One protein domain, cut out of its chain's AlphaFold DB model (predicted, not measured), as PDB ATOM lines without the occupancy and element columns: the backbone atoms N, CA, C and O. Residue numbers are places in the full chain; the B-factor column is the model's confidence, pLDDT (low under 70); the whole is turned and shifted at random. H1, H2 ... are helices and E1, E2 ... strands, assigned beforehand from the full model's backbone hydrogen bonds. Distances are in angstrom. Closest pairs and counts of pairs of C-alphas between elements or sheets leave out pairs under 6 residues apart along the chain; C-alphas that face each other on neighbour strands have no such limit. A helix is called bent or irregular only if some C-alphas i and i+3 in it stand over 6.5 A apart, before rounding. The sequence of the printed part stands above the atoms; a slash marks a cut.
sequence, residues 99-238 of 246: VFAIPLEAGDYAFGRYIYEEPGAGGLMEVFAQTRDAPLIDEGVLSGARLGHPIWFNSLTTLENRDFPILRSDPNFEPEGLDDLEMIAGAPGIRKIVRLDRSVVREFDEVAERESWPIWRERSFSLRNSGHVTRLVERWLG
ATOM      1  N   VAL A  99     136.733 132.184 163.697       93.88
ATOM      2  CA  VAL A  99     136.080 133.406 164.150       93.88
ATOM      3  C   VAL A  99     134.654 133.423 163.628       93.88
ATOM      4  O   VAL A  99     134.406 133.298 162.423       93.88
ATOM      5  N   PHE A 100     133.706 133.606 164.538       91.38
ATOM      6  CA  PHE A 100     132.277 133.517 164.271       91.38
ATOM      7  C   PHE A 100     131.532 134.774 164.711       91.38
ATOM      8  O   PHE A 100     131.962 135.514 165.600       91.38
ATOM      9  N   ALA A 101     130.389 135.011 164.069       89.88
ATOM     10  CA  ALA A 101     129.467 136.075 164.439       89.88
ATOM     11  C   ALA A 101     128.480 135.581 165.497       89.88
ATOM     12  O   ALA A 101     127.953 134.477 165.395       89.88
ATOM     13  N   ILE A 102     128.165 136.436 166.460       85.06
ATOM     14  CA  ILE A 102     127.149 136.200 167.479       85.06
ATOM     15  C   ILE A 102     126.018 137.214 167.252       85.06
ATOM     16  O   ILE A 102     126.202 138.397 167.563       85.06
ATOM     17  N   PRO A 103     124.864 136.798 166.699       78.94
ATOM     18  CA  PRO A 103     123.738 137.700 166.471       78.94
ATOM     19  C   PRO A 103     123.180 138.268 167.785       78.94
ATOM     20  O   PRO A 103     122.929 137.526 168.737       78.94
ATOM     21  N   LEU A 104     122.939 139.579 167.824       77.12
ATOM     22  CA  LEU A 104     122.321 140.297 168.942       77.12
ATOM     23  C   LEU A 104     120.867 140.676 168.604       77.12
ATOM     24  O   LEU A 104     120.512 140.885 167.446       77.12
ATOM     25  N   GLU A 105     120.008 140.833 169.618       61.19
ATOM     26  CA  GLU A 105     118.564 141.103 169.425       61.19
ATOM     27  C   GLU A 105     118.250 142.394 168.638       61.19
ATOM     28  O   GLU A 105     117.163 142.516 168.080       61.19
ATOM     29  N   ALA A 106     119.173 143.362 168.592       66.44
ATOM     30  CA  ALA A 106     118.993 144.638 167.890       66.44
ATOM     31  C   ALA A 106     119.359 144.590 166.393       66.44
ATOM     32  O   ALA A 106     119.248 145.610 165.717       66.44
ATOM     33  N   GLY A 107     119.800 143.436 165.880       70.12
ATOM     34  CA  GLY A 107     120.350 143.304 164.525       70.12
ATOM     35  C   GLY A 107     121.862 143.534 164.439       70.12
ATOM     36  O   GLY A 107     122.438 143.326 163.378       70.12
ATOM     37  N   ASP A 108     122.499 143.903 165.552       79.75
ATOM     38  CA  ASP A 108     123.954 143.967 165.675       79.75
ATOM     39  C   ASP A 108     124.576 142.572 165.848       79.75
ATOM     40  O   ASP A 108     123.900 141.582 166.134       79.75
ATOM     41  N   TYR A 109     125.897 142.512 165.738       83.62
ATOM     42  CA  TYR A 109     126.715 141.317 165.861       83.62
ATOM     43  C   TYR A 109     127.875 141.573 166.818       83.62
ATOM     44  O   TYR A 109     128.606 142.554 166.668       83.62
ATOM     45  N   ALA A 110     128.052 140.674 167.785       87.00
ATOM     46  CA  ALA A 110     129.323 140.484 168.474       87.00
ATOM     47  C   ALA A 110     130.152 139.422 167.736       87.00
ATOM     48  O   ALA A 110     129.657 138.759 166.820       87.00
ATOM     49  N   PHE A 111     131.412 139.256 168.125       89.25
ATOM     50  CA  PHE A 111     132.325 138.316 167.480       89.25
ATOM     51  C   PHE A 111     133.034 137.484 168.534       89.25
ATOM     52  O   PHE A 111     133.408 138.007 169.585       89.25
ATOM     53  N   GLY A 112     133.247 136.207 168.241       90.25
ATOM     54  CA  GLY A 112     134.033 135.320 169.086       90.25
ATOM     55  C   GLY A 112     135.000 134.476 168.276       90.25
ATOM     56  O   GLY A 112     134.880 134.387 167.054       90.25
ATOM     57  N   ARG A 113     135.971 133.879 168.960       92.44
ATOM     58  CA  ARG A 113     136.914 132.921 168.387       92.44
ATOM     59  C   ARG A 113     136.872 131.630 169.189       92.44
ATOM     60  O   ARG A 113     136.838 131.666 170.418       92.44
ATOM     61  N   TYR A 114     136.868 130.502 168.487       91.88
ATOM     62  CA  TYR A 114     136.992 129.186 169.101       91.88
ATOM     63  C   TYR A 114     138.457 128.940 169.455       91.88
ATOM     64  O   TYR A 114     139.309 129.015 168.576       91.88
ATOM     65  N   ILE A 115     138.770 128.708 170.730       92.06
ATOM     66  CA  ILE A 115     140.167 128.704 171.195       92.06
ATOM     67  C   ILE A 115     140.624 127.372 171.780       92.06
ATOM     68  O   ILE A 115     141.825 127.141 171.850       92.06
ATOM     69  N   TYR A 116     139.705 126.498 172.185       90.12
ATOM     70  CA  TYR A 116     140.051 125.180 172.711       90.12
ATOM     71  C   TYR A 116     138.878 124.211 172.597       90.12
ATOM     72  O   TYR A 116     137.723 124.623 172.683       90.12
ATOM     73  N   GLU A 117     139.195 122.927 172.460       86.50
ATOM     74  CA  GLU A 117     138.244 121.824 172.419       86.50
ATOM     75  C   GLU A 117     138.648 120.751 173.429       86.50
ATOM     76  O   GLU A 117     139.797 120.306 173.437       86.50
ATOM     77  N   GLU A 118     137.689 120.295 174.232       81.25
ATOM     78  CA  GLU A 118     137.822 119.074 175.018       81.25
ATOM     79  C   GLU A 118     136.847 118.024 174.464       81.25
ATOM     80  O   GLU A 118     135.624 118.184 174.588       81.25
ATOM     81  N   PRO A 119     137.352 116.933 173.856       70.31
ATOM     82  CA  PRO A 119     136.507 115.873 173.324       70.31
ATOM     83  C   PRO A 119     135.493 115.376 174.362       70.31
ATOM     84  O   PRO A 119     135.863 114.925 175.441       70.31
ATOM     85  N   GLY A 120     134.203 115.474 174.032       64.44
ATOM     86  CA  GLY A 120     133.102 115.038 174.897       64.44
ATOM     87  C   GLY A 120     132.687 116.020 176.001       64.44
ATOM     88  O   GLY A 120     131.611 115.842 176.559       64.44
ATOM     89  N   ALA A 121     133.462 117.073 176.286       67.69
ATOM     90  CA  ALA A 121     133.144 118.061 177.329       67.69
ATOM     91  C   ALA A 121     132.789 119.459 176.780       67.69
ATOM     92  O   ALA A 121     132.334 120.330 177.529       67.69
ATOM     93  N   GLY A 122     132.947 119.668 175.469       76.44
ATOM     94  CA  GLY A 122     132.619 120.912 174.775       76.44
ATOM     95  C   GLY A 122     133.875 121.689 174.403       76.44
ATOM     96  O   GLY A 122     134.903 121.102 174.072       76.44
ATOM     97  N   GLY A 123     133.802 123.014 174.449       83.19
ATOM     98  CA  GLY A 123     134.973 123.822 174.148       83.19
ATOM     99  C   GLY A 123     134.939 125.215 174.747       83.19
ATOM    100  O   GLY A 123     134.031 125.589 175.492       83.19
ATOM    101  N   LEU A 124     135.976 125.982 174.430       85.44
ATOM    102  CA  LEU A 124     136.219 127.312 174.965       85.44
ATOM    103  C   LEU A 124     136.185 128.343 173.845       85.44
ATOM    104  O   LEU A 124     136.776 128.150 172.779       85.44
ATOM    105  N   MET A 125     135.528 129.468 174.107       88.19
ATOM    106  CA  MET A 125     135.544 130.611 173.202       88.19
ATOM    107  C   MET A 125     135.936 131.897 173.914       88.19
ATOM    108  O   MET A 125     135.552 132.141 175.059       88.19
ATOM    109  N   GLU A 126     136.663 132.750 173.199       89.25
ATOM    110  CA  GLU A 126     136.833 134.155 173.559       89.25
ATOM    111  C   GLU A 126     135.829 135.017 172.790       89.25
ATOM    112  O   GLU A 126     135.449 134.694 171.666       89.25
ATOM    113  N   VAL A 127     135.410 136.129 173.391       87.75
ATOM    114  CA  VAL A 127     134.554 137.135 172.749       87.75
ATOM    115  C   VAL A 127     135.369 138.411 172.597       87.75
ATOM    116  O   VAL A 127     136.013 138.842 173.553       87.75
ATOM    117  N   PHE A 128     135.359 139.022 171.416       87.94
ATOM    118  CA  PHE A 128     136.050 140.287 171.166       87.94
ATOM    119  C   PHE A 128     135.259 141.458 171.757       87.94
ATOM    120  O   PHE A 128     134.028 141.485 171.711       87.94
ATOM    121  N   ALA A 129     135.956 142.474 172.265       84.38
ATOM    122  CA  ALA A 129     135.363 143.707 172.789       84.38
ATOM    123  C   ALA A 129     134.878 144.659 171.672       84.38
ATOM    124  O   ALA A 129     135.123 145.863 171.716       84.38
ATOM    125  N   GLN A 130     134.222 144.126 170.637       81.81
ATOM    126  CA  GLN A 130     133.728 144.882 169.485       81.81
ATOM    127  C   GLN A 130     132.376 144.360 168.997       81.81
ATOM    128  O   GLN A 130     132.094 143.165 169.054       81.81
ATOM    129  N   THR A 131     131.563 145.271 168.458       83.00
ATOM    130  CA  THR A 131     130.299 144.954 167.778       83.00
ATOM    131  C   THR A 131     130.184 145.685 166.454       83.00
ATOM    132  O   THR A 131     130.770 146.758 166.295       83.00
ATOM    133  N   ARG A 132     129.388 145.141 165.533       83.00
ATOM    134  CA  ARG A 132     129.062 145.744 164.233       83.00
ATOM    135  C   ARG A 132     127.576 145.578 163.929       83.00
ATOM    136  O   ARG A 132     126.936 144.696 164.480       83.00
ATOM    137  N   ASP A 133     127.053 146.388 163.023       85.25
ATOM    138  CA  ASP A 133     125.687 146.292 162.488       85.25
ATOM    139  C   ASP A 133     125.543 145.218 161.388       85.25
ATOM    140  O   ASP A 133     124.451 144.952 160.892       85.25
ATOM    141  N   ALA A 134     126.654 144.580 161.007       86.94
ATOM    142  CA  ALA A 134     126.720 143.500 160.031       86.94
ATOM    143  C   ALA A 134     127.749 142.432 160.456       86.94
ATOM    144  O   ALA A 134     128.735 142.763 161.123       86.94
ATOM    145  N   PRO A 135     127.592 141.162 160.034       89.25
ATOM    146  CA  PRO A 135     128.513 140.077 160.370       89.25
ATOM    147  C   PRO A 135     129.757 140.115 159.466       89.25
ATOM    148  O   PRO A 135     130.000 139.206 158.674       89.25
ATOM    149  N   LEU A 136     130.528 141.201 159.539       89.88
ATOM    150  CA  LEU A 136     131.735 141.422 158.744       89.88
ATOM    151  C   LEU A 136     132.957 141.507 159.660       89.88
ATOM    152  O   LEU A 136     132.978 142.299 160.602       89.88
ATOM    153  N   ILE A 137     133.977 140.700 159.360       88.12
ATOM    154  CA  ILE A 137     135.268 140.739 160.051       88.12
ATOM    155  C   ILE A 137     136.211 141.681 159.310       88.12
ATOM    156  O   ILE A 137     136.380 141.582 158.096       88.12
ATOM    157  N   ASP A 138     136.881 142.534 160.075       87.31
ATOM    158  CA  ASP A 138     138.039 143.306 159.643       87.31
ATOM    159  C   ASP A 138     139.197 143.134 160.641       87.31
ATOM    160  O   ASP A 138     139.054 142.509 161.696       87.31
ATOM    161  N   GLU A 139     140.363 143.686 160.307       85.62
ATOM    162  CA  GLU A 139     141.541 143.661 161.186       85.62
ATOM    163  C   GLU A 139     141.286 144.363 162.530       85.62
ATOM    164  O   GLU A 139     141.923 144.035 163.528       85.62
ATOM    165  N   GLY A 140     140.315 145.281 162.594       83.75
ATOM    166  CA  GLY A 140     139.879 145.895 163.843       83.75
ATOM    167  C   GLY A 140     139.289 144.861 164.795       83.75
ATOM    168  O   GLY A 140     139.704 144.809 165.947       83.75
ATOM    169  N   VAL A 141     138.387 143.999 164.314       84.56
ATOM    170  CA  VAL A 141     137.796 142.919 165.128       84.56
ATOM    171  C   VAL A 141     138.873 141.952 165.621       84.56
ATOM    172  O   VAL A 141     138.891 141.610 166.799       84.56
ATOM    173  N   LEU A 142     139.795 141.554 164.743       85.50
ATOM    174  CA  LEU A 142     140.812 140.536 165.043       85.50
ATOM    175  C   LEU A 142     141.924 141.019 165.974       85.50
ATOM    176  O   LEU A 142     142.484 140.212 166.714       85.50
ATOM    177  N   SER A 143     142.237 142.314 165.930       83.25
ATOM    178  CA  SER A 143     143.170 142.968 166.856       83.25
ATOM    179  C   SER A 143     142.491 143.468 168.135       83.25
ATOM    180  O   SER A 143     143.155 144.023 169.012       83.25
ATOM    181  N   GLY A 144     141.171 143.289 168.256       77.75
ATOM    182  CA  GLY A 144     140.406 143.693 169.424       77.75
ATOM    183  C   GLY A 144     140.818 142.921 170.676       77.75
ATOM    184  O   GLY A 144     141.078 141.721 170.635       77.75
ATOM    185  N   ALA A 145     140.827 143.612 171.817       81.50
ATOM    186  CA  ALA A 145     140.990 142.958 173.109       81.50
ATOM    187  C   ALA A 145     139.829 141.989 173.386       81.50
ATOM    188  O   ALA A 145     138.719 142.148 172.865       81.50
ATOM    189  N   ARG A 146     140.068 141.014 174.267       84.75
ATOM    190  CA  ARG A 146     138.999 140.178 174.819       84.75
ATOM    191  C   ARG A 146     138.009 141.045 175.589       84.75
ATOM    192  O   ARG A 146     138.391 141.953 176.325       84.75
ATOM    193  N   LEU A 147     136.732 140.730 175.435       82.31
ATOM    194  CA  LEU A 147     135.642 141.328 176.189       82.31
ATOM    195  C   LEU A 147     135.749 141.007 177.685       82.31
ATOM    196  O   LEU A 147     135.444 141.852 178.516       82.31
ATOM    197  N   GLY A 148     136.198 139.803 178.016       82.94
ATOM    198  CA  GLY A 148     136.352 139.328 179.383       82.94
ATOM    199  C   GLY A 148     136.995 137.946 179.406       82.94
ATOM    200  O   GLY A 148     137.652 137.542 178.440       82.94
ATOM    201  N   HIS A 149     136.788 137.224 180.505       86.25
ATOM    202  CA  HIS A 149     137.201 135.829 180.616       86.25
ATOM    203  C   HIS A 149     136.542 134.971 179.519       86.25
ATOM    204  O   HIS A 149     135.347 135.139 179.252       86.25
ATOM    205  N   PRO A 150     137.290 134.052 178.884       88.44
ATOM    206  CA  PRO A 150     136.725 133.064 177.978       88.44
ATOM    207  C   PRO A 150     135.632 132.233 178.645       88.44
ATOM    208  O   PRO A 150     135.624 132.040 179.862       88.44
ATOM    209  N   ILE A 151     134.712 131.738 177.827       80.81
ATOM    210  CA  ILE A 151     133.497 131.077 178.292       80.81
ATOM    211  C   ILE A 151     133.527 129.629 177.834       80.81
ATOM    212  O   ILE A 151     133.667 129.359 176.636       80.81
ATOM    213  N   TRP A 152     133.378 128.711 178.791       77.44
ATOM    214  CA  TRP A 152     133.131 127.312 178.473       77.44
ATOM    215  C   TRP A 152     131.733 127.174 177.889       77.44
ATOM    216  O   TRP A 152     130.754 127.636 178.481       77.44
ATOM    217  N   PHE A 153     131.623 126.521 176.741       71.12
ATOM    218  CA  PHE A 153     130.342 126.241 176.124       71.12
ATOM    219  C   PHE A 153     130.220 124.742 175.862       71.12
ATOM    220  O   PHE A 153     130.966 124.134 175.102       71.12
ATOM    221  N   ASN A 154     129.229 124.143 176.518       56.53
ATOM    222  CA  ASN A 154     128.852 122.734 176.375       56.53
ATOM    223  C   ASN A 154     127.990 122.478 175.125       56.53
ATOM    224  O   ASN A 154     127.526 121.368 174.879       56.53
ATOM    225  N   SER A 155     127.761 123.517 174.325       53.03
ATOM    226  CA  SER A 155     126.895 123.481 173.162       53.03
ATOM    227  C   SER A 155     127.728 123.420 171.884       53.03
ATOM    228  O   SER A 155     127.818 124.399 171.138       53.03
ATOM    229  N   LEU A 156     128.260 122.232 171.577       49.19
ATOM    230  CA  LEU A 156     128.652 121.887 170.201       49.19
ATOM    231  C   LEU A 156     127.527 122.264 169.217       49.19
ATOM    232  O   LEU A 156     127.772 122.757 168.122       49.19
ATOM    233  N   THR A 157     126.271 122.198 169.670       52.97
ATOM    234  CA  THR A 157     125.102 122.572 168.882       52.97
ATOM    235  C   THR A 157     125.050 124.036 168.429       52.97
ATOM    236  O   THR A 157     124.494 124.281 167.369       52.97
ATOM    237  N   THR A 158     125.607 125.024 169.136       61.44
ATOM    238  CA  THR A 158     125.435 126.441 168.733       61.44
ATOM    239  C   THR A 158     126.355 126.834 167.581       61.44
ATOM    240  O   THR A 158     125.909 127.469 166.620       61.44
ATOM    241  N   LEU A 159     127.624 126.415 167.634       63.44
ATOM    242  CA  LEU A 159     128.504 126.535 166.477       63.44
ATOM    243  C   LEU A 159     127.983 125.619 165.379       63.44
ATOM    244  O   LEU A 159     127.628 126.096 164.314       63.44
ATOM    245  N   GLU A 160     127.821 124.326 165.622       65.75
ATOM    246  CA  GLU A 160     127.491 123.396 164.547       65.75
ATOM    247  C   GLU A 160     126.145 123.673 163.850       65.75
ATOM    248  O   GLU A 160     126.044 123.492 162.633       65.75
ATOM    249  N   ASN A 161     125.124 124.175 164.559       64.06
ATOM    250  CA  ASN A 161     123.818 124.496 163.965       64.06
ATOM    251  C   ASN A 161     123.790 125.820 163.190       64.06
ATOM    252  O   ASN A 161     122.738 126.172 162.655       64.06
ATOM    253  N   ARG A 162     124.935 126.509 163.053       64.75
ATOM    254  CA  ARG A 162     125.067 127.803 162.357       64.75
ATOM    255  C   ARG A 162     124.311 128.948 163.024       64.75
ATOM    256  O   ARG A 162     124.062 129.962 162.373       64.75
ATOM    257  N   ASP A 163     123.973 128.806 164.304       73.44
ATOM    258  CA  ASP A 163     123.454 129.928 165.084       73.44
ATOM    259  C   ASP A 163     124.536 131.014 165.188       73.44
ATOM    260  O   ASP A 163     124.225 132.204 165.112       73.44
ATOM    261  N   PHE A 164     125.809 130.594 165.249       83.50
ATOM    262  CA  PHE A 164     126.987 131.451 165.111       83.50
ATOM    263  C   PHE A 164     127.739 131.150 163.810       83.50
ATOM    264  O   PHE A 164     128.563 130.232 163.777       83.50
ATOM    265  N   PRO A 165     127.465 131.872 162.709       86.88
ATOM    266  CA  PRO A 165     128.127 131.602 161.440       86.88
ATOM    267  C   PRO A 165     129.629 131.880 161.545       86.88
ATOM    268  O   PRO A 165     130.035 132.961 161.978       86.88
ATOM    269  N   ILE A 166     130.445 130.920 161.102       90.94
ATOM    270  CA  ILE A 166     131.889 131.123 160.940       90.94
ATOM    271  C   ILE A 166     132.114 132.085 159.776       90.94
ATOM    272  O   ILE A 166     131.613 131.882 158.669       90.94
ATOM    273  N   LEU A 167     132.861 133.149 160.050       92.50
ATOM    274  CA  LEU A 167     133.141 134.230 159.111       92.50
ATOM    275  C   LEU A 167     134.584 134.186 158.593       92.50
ATOM    276  O   LEU A 167     134.850 134.642 157.481       92.50
ATOM    277  N   ARG A 168     135.520 133.651 159.387       92.88
ATOM    278  CA  ARG A 168     136.935 133.494 159.024       92.88
ATOM    279  C   ARG A 168     137.523 132.299 159.759       92.88
ATOM    280  O   ARG A 168     137.260 132.130 160.943       92.88
ATOM    281  N   SER A 169     138.368 131.543 159.070       93.25
ATOM    282  CA  SER A 169     139.186 130.498 159.681       93.25
ATOM    283  C   SER A 169     140.619 130.973 159.851       93.25
ATOM    284  O   SER A 169     141.176 131.602 158.946       93.25
ATOM    285  N   ASP A 170     141.209 130.652 160.998       92.44
ATOM    286  CA  ASP A 170     142.627 130.859 161.279       92.44
ATOM    287  C   ASP A 170     143.260 129.542 161.755       92.44
ATOM    288  O   ASP A 170     143.344 129.290 162.953       92.44
ATOM    289  N   PRO A 171     143.687 128.668 160.828       90.31
ATOM    290  CA  PRO A 171     144.164 127.329 161.174       90.31
ATOM    291  C   PRO A 171     145.500 127.328 161.927       90.31
ATOM    292  O   PRO A 171     145.911 126.279 162.412       90.31
ATOM    293  N   ASN A 172     146.192 128.470 161.990       91.31
ATOM    294  CA  ASN A 172     147.462 128.618 162.701       91.31
ATOM    295  C   ASN A 172     147.286 129.369 164.026       91.31
ATOM    296  O   ASN A 172     148.275 129.803 164.617       91.31
ATOM    297  N   PHE A 173     146.045 129.587 164.466       91.62
ATOM    298  CA  PHE A 173     145.786 130.235 165.737       91.62
ATOM    299  C   PHE A 173     146.239 129.336 166.890       91.62
ATOM    300  O   PHE A 173     145.752 128.218 167.057       91.62
ATOM    301  N   GLU A 174     147.121 129.876 167.722       88.31
ATOM    302  CA  GLU A 174     147.547 129.257 168.969       88.31
ATOM    303  C   GLU A 174     147.142 130.175 170.130       88.31
ATOM    304  O   GLU A 174     147.578 131.330 170.182       88.31
ATOM    305  N   PRO A 175     146.281 129.718 171.058       86.06
ATOM    306  CA  PRO A 175     145.906 130.523 172.211       86.06
ATOM    307  C   PRO A 175     147.104 130.701 173.149       86.06
ATOM    308  O   PRO A 175     147.601 129.745 173.745       86.06
ATOM    309  N   GLU A 176     147.546 131.943 173.330       84.12
ATOM    310  CA  GLU A 176     148.593 132.258 174.300       84.12
ATOM    311  C   GLU A 176     148.123 131.982 175.738       84.12
ATOM    312  O   GLU A 176     147.047 132.428 176.153       84.12
ATOM    313  N   GLY A 177     148.956 131.273 176.510       85.38
ATOM    314  CA  GLY A 177     148.756 131.065 177.947       85.38
ATOM    315  C   GLY A 177     147.518 130.244 178.307       85.38
ATOM    316  O   GLY A 177     146.918 130.491 179.349       85.38
ATOM    317  N   LEU A 178     147.112 129.302 177.449       85.62
ATOM    318  CA  LEU A 178     145.875 128.535 177.620       85.62
ATOM    319  C   LEU A 178     145.779 127.809 178.977       85.62
ATOM    320  O   LEU A 178     144.717 127.823 179.592       85.62
ATOM    321  N   ASP A 179     146.878 127.227 179.465       84.50
ATOM    322  CA  ASP A 179     146.900 126.483 180.736       84.50
ATOM    323  C   ASP A 179     146.654 127.383 181.959       84.50
ATOM    324  O   ASP A 179     146.029 126.971 182.940       84.50
ATOM    325  N   ASP A 180     147.100 128.637 181.881       87.75
ATOM    326  CA  ASP A 180     146.959 129.635 182.945       87.75
ATOM    327  C   ASP A 180     145.685 130.482 182.793       87.75
ATOM    328  O   ASP A 180     145.415 131.374 183.605       87.75
ATOM    329  N   LEU A 181     144.893 130.219 181.750       88.81
ATOM    330  CA  LEU A 181     143.749 131.032 181.384       88.81
ATOM    331  C   LEU A 181     142.593 130.818 182.360       88.81
ATOM    332  O   LEU A 181     142.017 129.737 182.470       88.81
ATOM    333  N   GLU A 182     142.220 131.893 183.046       90.88
ATOM    334  CA  GLU A 182     141.010 131.937 183.855       90.88
ATOM    335  C   GLU A 182     139.777 132.024 182.950       90.88
ATOM    336  O   GLU A 182     139.665 132.943 182.131       90.88
ATOM    337  N   MET A 183     138.843 131.096 183.125       87.00
ATOM    338  CA  MET A 183     137.634 130.961 182.316       87.00
ATOM    339  C   MET A 183     136.380 130.861 183.178       87.00
ATOM    340  O   MET A 183     136.413 130.395 184.317       87.00
ATOM    341  N   ILE A 184     135.256 131.295 182.614       83.19
ATOM    342  CA  ILE A 184     133.941 131.183 183.239       83.19
ATOM    343  C   ILE A 184     133.368 129.802 182.914       83.19
ATOM    344  O   ILE A 184     133.197 129.461 181.741       83.19
ATOM    345  N   ALA A 185     133.026 129.038 183.951       77.56
ATOM    346  CA  ALA A 185     132.380 127.733 183.832       77.56
ATOM    347  C   ALA A 185     131.175 127.599 184.778       77.56
ATOM    348  O   ALA A 185     131.077 128.285 185.801       77.56
ATOM    349  N   GLY A 186     130.267 126.683 184.436       67.00
ATOM    350  CA  GLY A 186     129.093 126.333 185.237       67.00
ATOM    351  C   GLY A 186     127.783 127.002 184.804       67.00
ATOM    352  O   GLY A 186     127.735 127.912 183.968       67.00
ATOM    353  N   ALA A 187     126.695 126.516 185.399       60.53
ATOM    354  CA  ALA A 187     125.332 126.952 185.121       60.53
ATOM    355  C   ALA A 187     125.016 128.344 185.722       60.53
ATOM    356  O   ALA A 187     125.710 128.807 186.636       60.53
ATOM    357  N   PRO A 188     123.957 129.025 185.240       57.28
ATOM    358  CA  PRO A 188     123.445 130.261 185.838       57.28
ATOM    359  C   PRO A 188     123.311 130.172 187.362       57.28
ATOM    360  O   PRO A 188     122.760 129.212 187.884       57.28
ATOM    361  N   GLY A 189     123.818 131.176 188.082       59.47
ATOM    362  CA  GLY A 189     123.708 131.263 189.545       59.47
ATOM    363  C   GLY A 189     124.726 130.449 190.357       59.47
ATOM    364  O   GLY A 189     124.860 130.710 191.547       59.47
ATOM    365  N   ILE A 190     125.476 129.527 189.742       69.12
ATOM    366  CA  ILE A 190     126.513 128.714 190.419       69.12
ATOM    367  C   ILE A 190     127.863 128.743 189.689       69.12
ATOM    368  O   ILE A 190     128.661 127.808 189.774       69.12
ATOM    369  N   ARG A 191     128.101 129.801 188.914       75.31
ATOM    370  CA  ARG A 191     129.304 129.927 188.094       75.31
ATOM    371  C   ARG A 191     130.559 130.103 188.924       75.31
ATOM    372  O   ARG A 191     130.539 130.678 190.011       75.31
ATOM    373  N   LYS A 192     131.672 129.679 188.337       81.44
ATOM    374  CA  LYS A 192     133.007 129.824 188.910       81.44
ATOM    375  C   LYS A 192     133.985 130.314 187.860       81.44
ATOM    376  O   LYS A 192     133.802 130.076 186.666       81.44
ATOM    377  N   ILE A 193     135.032 130.972 188.337       86.75
ATOM    378  CA  ILE A 193     136.249 131.187 187.569       86.75
ATOM    379  C   ILE A 193     137.145 129.978 187.810       86.75
ATOM    380  O   ILE A 193     137.506 129.684 188.954       86.75
ATOM    381  N   VAL A 194     137.471 129.270 186.738       87.50
ATOM    382  CA  VAL A 194     138.280 128.049 186.760       87.50
ATOM    383  C   VAL A 194     139.476 128.178 185.821       87.50
ATOM    384  O   VAL A 194     139.528 129.102 185.011       87.50
ATOM    385  N   ARG A 195     140.436 127.262 185.925       89.62
ATOM    386  CA  ARG A 195     141.475 127.043 184.905       89.62
ATOM    387  C   ARG A 195     141.156 125.824 184.050       89.62
ATOM    388  O   ARG A 195     140.196 125.104 184.325       89.62
ATOM    389  N   LEU A 196     141.986 125.579 183.036       85.75
ATOM    390  CA  LEU A 196     141.836 124.446 182.124       85.75
ATOM    391  C   LEU A 196     141.869 123.092 182.851       85.75
ATOM    392  O   LEU A 196     141.101 122.192 182.527       85.75
ATOM    393  N   ASP A 197     142.680 122.972 183.905       84.31
ATOM    394  CA  ASP A 197     142.731 121.797 184.790       84.31
ATOM    395  C   ASP A 197     141.496 121.649 185.707       84.31
ATOM    396  O   ASP A 197     141.459 120.783 186.584       84.31
ATOM    397  N   ARG A 198     140.484 122.504 185.511       80.44
ATOM    398  CA  ARG A 198     139.240 122.604 186.280       80.44
ATOM    399  C   ARG A 198     139.441 123.008 187.742       80.44
ATOM    400  O   ARG A 198     138.506 122.915 188.543       80.44
ATOM    401  N   SER A 199     140.624 123.498 188.117       86.00
ATOM    402  CA  SER A 199     140.830 124.090 189.435       86.00
ATOM    403  C   SER A 199     140.001 125.368 189.574       86.00
ATOM    404  O   SER A 199     140.013 126.244 188.710       86.00
ATOM    405  N   VAL A 200     139.243 125.468 190.669       88.44
ATOM    406  CA  VAL A 200     138.468 126.673 190.987       88.44
ATOM    407  C   VAL A 200     139.423 127.742 191.499       88.44
ATOM    408  O   VAL A 200     140.076 127.557 192.524       88.44
ATOM    409  N   VAL A 201     139.460 128.874 190.804       91.38
ATOM    410  CA  VAL A 201     140.216 130.060 191.213       91.38
ATOM    411  C   VAL A 201     139.391 130.891 192.190       91.38
ATOM    412  O   VAL A 201     139.875 131.254 193.261       91.38
ATOM    413  N   ARG A 202     138.136 131.189 191.830       90.38
ATOM    414  CA  ARG A 202     137.189 131.949 192.659       90.38
ATOM    415  C   ARG A 202     135.742 131.701 192.235       90.38
ATOM    416  O   ARG A 202     135.482 131.232 191.130       90.38
ATOM    417  N   GLU A 203     134.804 132.039 193.113       85.75
ATOM    418  CA  GLU A 203     133.383 132.114 192.754       85.75
ATOM    419  C   GLU A 203     133.159 133.247 191.740       85.75
ATOM    420  O   GLU A 203     133.852 134.268 191.772       85.75
ATOM    421  N   PHE A 204     132.216 133.058 190.816       80.06
ATOM    422  CA  PHE A 204     131.871 134.082 189.834       80.06
ATOM    423  C   PHE A 204     130.972 135.141 190.473       80.06
ATOM    424  O   PHE A 204     129.851 134.847 190.891       80.06
ATOM    425  N   ASP A 205     131.446 136.383 190.502       79.94
ATOM    426  CA  ASP A 205     130.648 137.544 190.887       79.94
ATOM    427  C   ASP A 205     130.210 138.289 189.622       79.94
ATOM    428  O   ASP A 205     130.996 138.983 188.980       79.94
ATOM    429  N   GLU A 206     128.935 138.135 189.260       68.44
ATOM    430  CA  GLU A 206     128.356 138.731 188.051       68.44
ATOM    431  C   GLU A 206     128.514 140.257 188.014       68.44
ATOM    432  O   GLU A 206     128.732 140.831 186.946       68.44
ATOM    433  N   VAL A 207     128.421 140.925 189.167       69.19
ATOM    434  CA  VAL A 207     128.505 142.388 189.244       69.19
ATOM    435  C   VAL A 207     129.950 142.830 189.055       69.19
ATOM    436  O   VAL A 207     130.219 143.684 188.209       69.19
ATOM    437  N   ALA A 208     130.876 142.212 189.791       73.25
ATOM    438  CA  ALA A 208     132.294 142.542 189.701       73.25
ATOM    439  C   ALA A 208     132.865 142.249 188.304       73.25
ATOM    440  O   ALA A 208     133.621 143.056 187.760       73.25
ATOM    441  N   GLU A 209     132.467 141.129 187.693       74.88
ATOM    442  CA  GLU A 209     132.891 140.777 186.338       74.88
ATOM    443  C   GLU A 209     132.308 141.746 185.308       74.88
ATOM    444  O   GLU A 209     133.027 142.234 184.441       74.88
ATOM    445  N   ARG A 210     131.039 142.150 185.438       65.38
ATOM    446  CA  ARG A 210     130.467 143.148 184.526       65.38
ATOM    447  C   ARG A 210     131.207 144.486 184.600       65.38
ATOM    448  O   ARG A 210     131.436 145.110 183.571       65.38
ATOM    449  N   GLU A 211     131.610 144.935 185.783       68.00
ATOM    450  CA  GLU A 211     132.366 146.186 185.953       68.00
ATOM    451  C   GLU A 211     133.831 146.097 185.480       68.00
ATOM    452  O   GLU A 211     134.500 147.121 185.257       68.00
ATOM    453  N   SER A 212     134.357 144.881 185.314       68.38
ATOM    454  CA  SER A 212     135.724 144.654 184.845       68.38
ATOM    455  C   SER A 212     135.850 144.750 183.321       68.38
ATOM    456  O   SER A 212     136.925 145.105 182.829       68.38
ATOM    457  N   TRP A 213     134.770 144.513 182.566       68.06
ATOM    458  CA  TRP A 213     134.859 144.386 181.111       68.06
ATOM    459  C   TRP A 213     135.067 145.730 180.386       68.06
ATOM    460  O   TRP A 213     134.414 146.730 180.719       68.06
ATOM    461  N   PRO A 214     135.910 145.774 179.331       57.66
ATOM    462  CA  PRO A 214     136.273 147.011 178.635       57.66
ATOM    463  C   PRO A 214     135.078 147.792 178.075       57.66
ATOM    464  O   PRO A 214     135.065 149.021 178.128       57.66
ATOM    465  N   ILE A 215     134.034 147.090 177.618       53.75
ATOM    466  CA  ILE A 215     132.829 147.703 177.030       53.75
ATOM    467  C   ILE A 215     132.049 148.595 178.006       53.75
ATOM    468  O   ILE A 215     131.257 149.425 177.570       53.75
ATOM    469  N   TRP A 216     132.257 148.430 179.316       48.84
ATOM    470  CA  TRP A 216     131.615 149.243 180.353       48.84
ATOM    471  C   TRP A 216     132.485 150.406 180.819       48.84
ATOM    472  O   TRP A 216     131.978 151.343 181.437       48.84
ATOM    473  N   ARG A 217     133.786 150.372 180.507       48.69
ATOM    474  CA  ARG A 217     134.748 151.421 180.863       48.69
ATOM    475  C   ARG A 217     134.927 152.447 179.748       48.69
ATOM    476  O   ARG A 217     135.130 153.625 180.041       48.69
ATOM    477  N   GLU A 218     134.808 152.043 178.485       42.12
ATOM    478  CA  GLU A 218     135.001 152.939 177.346       42.12
ATOM    479  C   GLU A 218     133.671 153.387 176.715       42.12
ATOM    480  O   GLU A 218     132.880 152.593 176.211       42.12
ATOM    481  N   ARG A 219     133.438 154.709 176.680       36.72
ATOM    482  CA  ARG A 219     132.271 155.359 176.034       36.72
ATOM    483  C   ARG A 219     132.227 155.201 174.499       36.72
ATOM    484  O   ARG A 219     131.376 155.807 173.851       36.72
ATOM    485  N   SER A 220     133.158 154.449 173.918       37.47
ATOM    486  CA  SER A 220     133.215 154.074 172.500       37.47
ATOM    487  C   SER A 220     132.216 152.965 172.152       37.47
ATOM    488  O   SER A 220     131.865 152.808 170.983       37.47
ATOM    489  N   PHE A 221     131.689 152.250 173.151       35.97
ATOM    490  CA  PHE A 221     130.531 151.383 172.982       35.97
ATOM    491  C   PHE A 221     129.264 152.240 173.017       35.97
ATOM    492  O   PHE A 221     128.976 152.908 174.013       35.97
ATOM    493  N   SER A 222     128.506 152.275 171.919       36.03
ATOM    494  CA  SER A 222     127.254 153.032 171.896       36.03
ATOM    495  C   SER A 222     126.356 152.549 173.046       36.03
ATOM    496  O   SER A 222     126.148 151.349 173.222       36.03
ATOM    497  N   LEU A 223     125.802 153.481 173.829       34.72
ATOM    498  CA  LEU A 223     124.857 153.199 174.922       34.72
ATOM    499  C   LEU A 223     123.607 152.419 174.460       34.72
ATOM    500  O   LEU A 223     122.865 151.922 175.303       34.72
ATOM    501  N   ARG A 224     123.368 152.283 173.144       35.41
ATOM    502  CA  ARG A 224     122.338 151.380 172.601       35.41
ATOM    503  C   ARG A 224     122.740 149.902 172.682       35.41
ATOM    504  O   ARG A 224     121.857 149.059 172.794       35.41
ATOM    505  N   ASN A 225     124.036 149.586 172.687       36.28
ATOM    506  CA  ASN A 225     124.552 148.224 172.503       36.28
ATOM    507  C   ASN A 225     124.997 147.570 173.816       36.28
ATOM    508  O   ASN A 225     125.020 146.342 173.911       36.28
ATOM    509  N   SER A 226     125.291 148.357 174.858       35.97
ATOM    510  CA  SER A 226     125.709 147.833 176.166       35.97
ATOM    511  C   SER A 226     124.630 146.947 176.798       35.97
ATOM    512  O   SER A 226     124.928 145.835 177.226       35.97
ATOM    513  N   GLY A 227     123.353 147.340 176.735       35.62
ATOM    514  CA  GLY A 227     122.225 146.527 177.219       35.62
ATOM    515  C   GLY A 227     121.961 145.236 176.426       35.62
ATOM    516  O   GLY A 227     121.332 144.318 176.946       35.62
ATOM    517  N   HIS A 228     122.445 145.137 175.185       43.38
ATOM    518  CA  HIS A 228     122.245 143.973 174.312       43.38
ATOM    519  C   HIS A 228     123.384 142.962 174.425       43.38
ATOM    520  O   HIS A 228     123.119 141.765 174.440       43.38
ATOM    521  N   VAL A 229     124.625 143.427 174.601       41.06
ATOM    522  CA  VAL A 229     125.722 142.554 175.037       41.06
ATOM    523  C   VAL A 229     125.465 142.073 176.459       41.06
ATOM    524  O   VAL A 229     125.661 140.897 176.711       41.06
ATOM    525  N   THR A 230     124.897 142.910 177.342       42.00
ATOM    526  CA  THR A 230     124.398 142.439 178.648       42.00
ATOM    527  C   THR A 230     123.359 141.353 178.470       42.00
ATOM    528  O   THR A 230     123.482 140.361 179.146       42.00
ATOM    529  N   ARG A 231     122.391 141.478 177.552       46.84
ATOM    530  CA  ARG A 231     121.368 140.443 177.319       46.84
ATOM    531  C   ARG A 231     121.887 139.185 176.628       46.84
ATOM    532  O   ARG A 231     121.357 138.109 176.866       46.84
ATOM    533  N   LEU A 232     122.904 139.298 175.777       49.75
ATOM    534  CA  LEU A 232     123.612 138.157 175.197       49.75
ATOM    535  C   LEU A 232     124.370 137.420 176.295       49.75
ATOM    536  O   LEU A 232     124.214 136.216 176.449       49.75
ATOM    537  N   VAL A 233     125.127 138.175 177.084       48.59
ATOM    538  CA  VAL A 233     125.836 137.695 178.258       48.59
ATOM    539  C   VAL A 233     124.827 137.145 179.244       48.59
ATOM    540  O   VAL A 233     125.020 136.032 179.636       48.59
ATOM    541  N   GLU A 234     123.693 137.772 179.536       46.38
ATOM    542  CA  GLU A 234     122.617 137.294 180.417       46.38
ATOM    543  C   GLU A 234     121.896 136.072 179.846       46.38
ATOM    544  O   GLU A 234     121.545 135.197 180.619       46.38
ATOM    545  N   ARG A 235     121.703 135.944 178.525       46.78
ATOM    546  CA  ARG A 235     121.177 134.720 177.891       46.78
ATOM    547  C   ARG A 235     122.179 133.574 177.984       46.78
ATOM    548  O   ARG A 235     121.786 132.453 178.278       46.78
ATOM    549  N   TRP A 236     123.461 133.851 177.762       49.44
ATOM    550  CA  TRP A 236     124.560 132.894 177.933       49.44
ATOM    551  C   TRP A 236     124.819 132.611 179.418       49.44
ATOM    552  O   TRP A 236     125.212 131.514 179.808       49.44
ATOM    553  N   LEU A 237     124.512 133.598 180.257       41.44
ATOM    554  CA  LEU A 237     124.578 133.585 181.700       41.44
ATOM    555  C   LEU A 237     123.246 133.087 182.317       41.44
ATOM    556  O   LEU A 237     123.158 132.974 183.538       41.44
ATOM    557  N   GLY A 238     122.267 132.705 181.486       36.09
ATOM    558  CA  GLY A 238     120.939 132.151 181.779       36.09
ATOM    559  C   GLY A 238     120.026 132.910 182.748       36.09
ATOM    560  O   GLY A 238     119.289 132.278 183.500       36.09
TER     561      GLY A 238
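This is residues 99 to 238 of the 246 residues of an uncharacterized protein of Pseudenhygromyxa sp. WMMC2535 (UniProt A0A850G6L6). A strongly twisted sheet of five strands, built round the long bent hairpin of E2 and E3, forms the larger part of the domain, and the small three-stranded sheet E6 E7 E8 sits beside its edge at E4. Helix H5 covers part of one face of the large sheet, and from E8 the chain comes back to it through H3 and H4, while the unnamed stretch 169 to 182 runs round the outside from E5 to E6. The printed part has 140 residues with eight named strands and five named helices, in the order E1 E2 E3 H1 E4 H2 E5 E6 E7 E8 H3 H4 H5; the sheets run E4 E3 E2 E1 E5 and E6 E7 E8, both antiparallel. The class is mixed, helices and strands; the whole is compact, with a radius of gyration of the C-alphas of 14.5 A, and rounded, spanning 37 by 35 by 26 A.

The larger sheet runs E4, residues 151 to 153, E3, residues 122 to 132, E2, residues 109 to 118, E1, residues 99 to 103, and E5, residues 166 to 168. E1, E2 and E3 form a meander, each strand the antiparallel neighbour of the one before. In the hairpin E2 and E3, N 113 and O 126 are within hydrogen-bond range at 2.9 A; E2 bends by 56 degrees at residue 115 and E3 by 77 degrees at residue 129. In the hairpin E1 and E2, N 102 and O 110 are 2.8 A apart. At the edges, N 151 of E4 and O 125 are 2.9 A apart, and N 99 and O 168 of E5 are 2.8 A apart. H5, residues 226 to 236, is on this sheet at a height of 9.4 A, only just over E2, on which 3 of its C-alphas fall, and runs only just along the strands, at 29.8 degrees to E2 on the local plane. H2, residues 156 to 160, is on the same face at a height of 7.1 A, over none of the strands. H1, residues 139 to 142, only grazes the sheet with residues 140 to 142; its closest C-alphas to E3 are those of Val 141 and Gln 130, 6.3 A apart. The second sheet is E6, residues 183 to 185, E7, residues 192 to 194, and E8, residues 200 to 203, also a meander. N 183 and O 194 are 2.8 A apart, and N 193 and O 202 are 2.8 A apart. The closest C-alphas of E4 and E6 are those of Ile 151 and Ile 184, 5.0 A apart. H3, residues 206 to 212, is on neither sheet and only just apart from H5, at 8.5 A. H4, residues 214 to 217, grazes the larger sheet with residues 214 to 215; it is close to but not clearly touching H5, with the C-alphas of Ile 215 and Ser 226 closest at 7.2 A. Every O i to N i+4 pair is within hydrogen-bond range in H2, H3 and H5; H1 and H4 are too short for such a pair.

E3 is 27.2 A long and E2 26.5 A, followed by H5 with 15.1 A, E1 with 13.3 A and H3 with 10.0 A. E8 measures 7.7 A, E6 6.4 A, E4 6.2 A, H2 6.0 A, E7 6.0 A, E5 5.9 A, H4 5.2 A and H1 5.0 A. E1 begins at C-alpha 99, (136.080, 133.406, 164.150), E3 at C-alpha 122, (132.619, 120.912, 174.775), and H5 ends at C-alpha 236, (124.560, 132.894, 177.933).

The C-alphas of Gly 120 and Arg 219, the two farthest apart, are 40.3 A apart. The printed part, residues 99 to 238, has no cut. The link from E5 to E6 is long, with 14 residues. The mean pLDDT of the printed part is 73.7; 49 residues are under 70, among them 154 to 162 and 210 to 238, and H5 has a mean of 44.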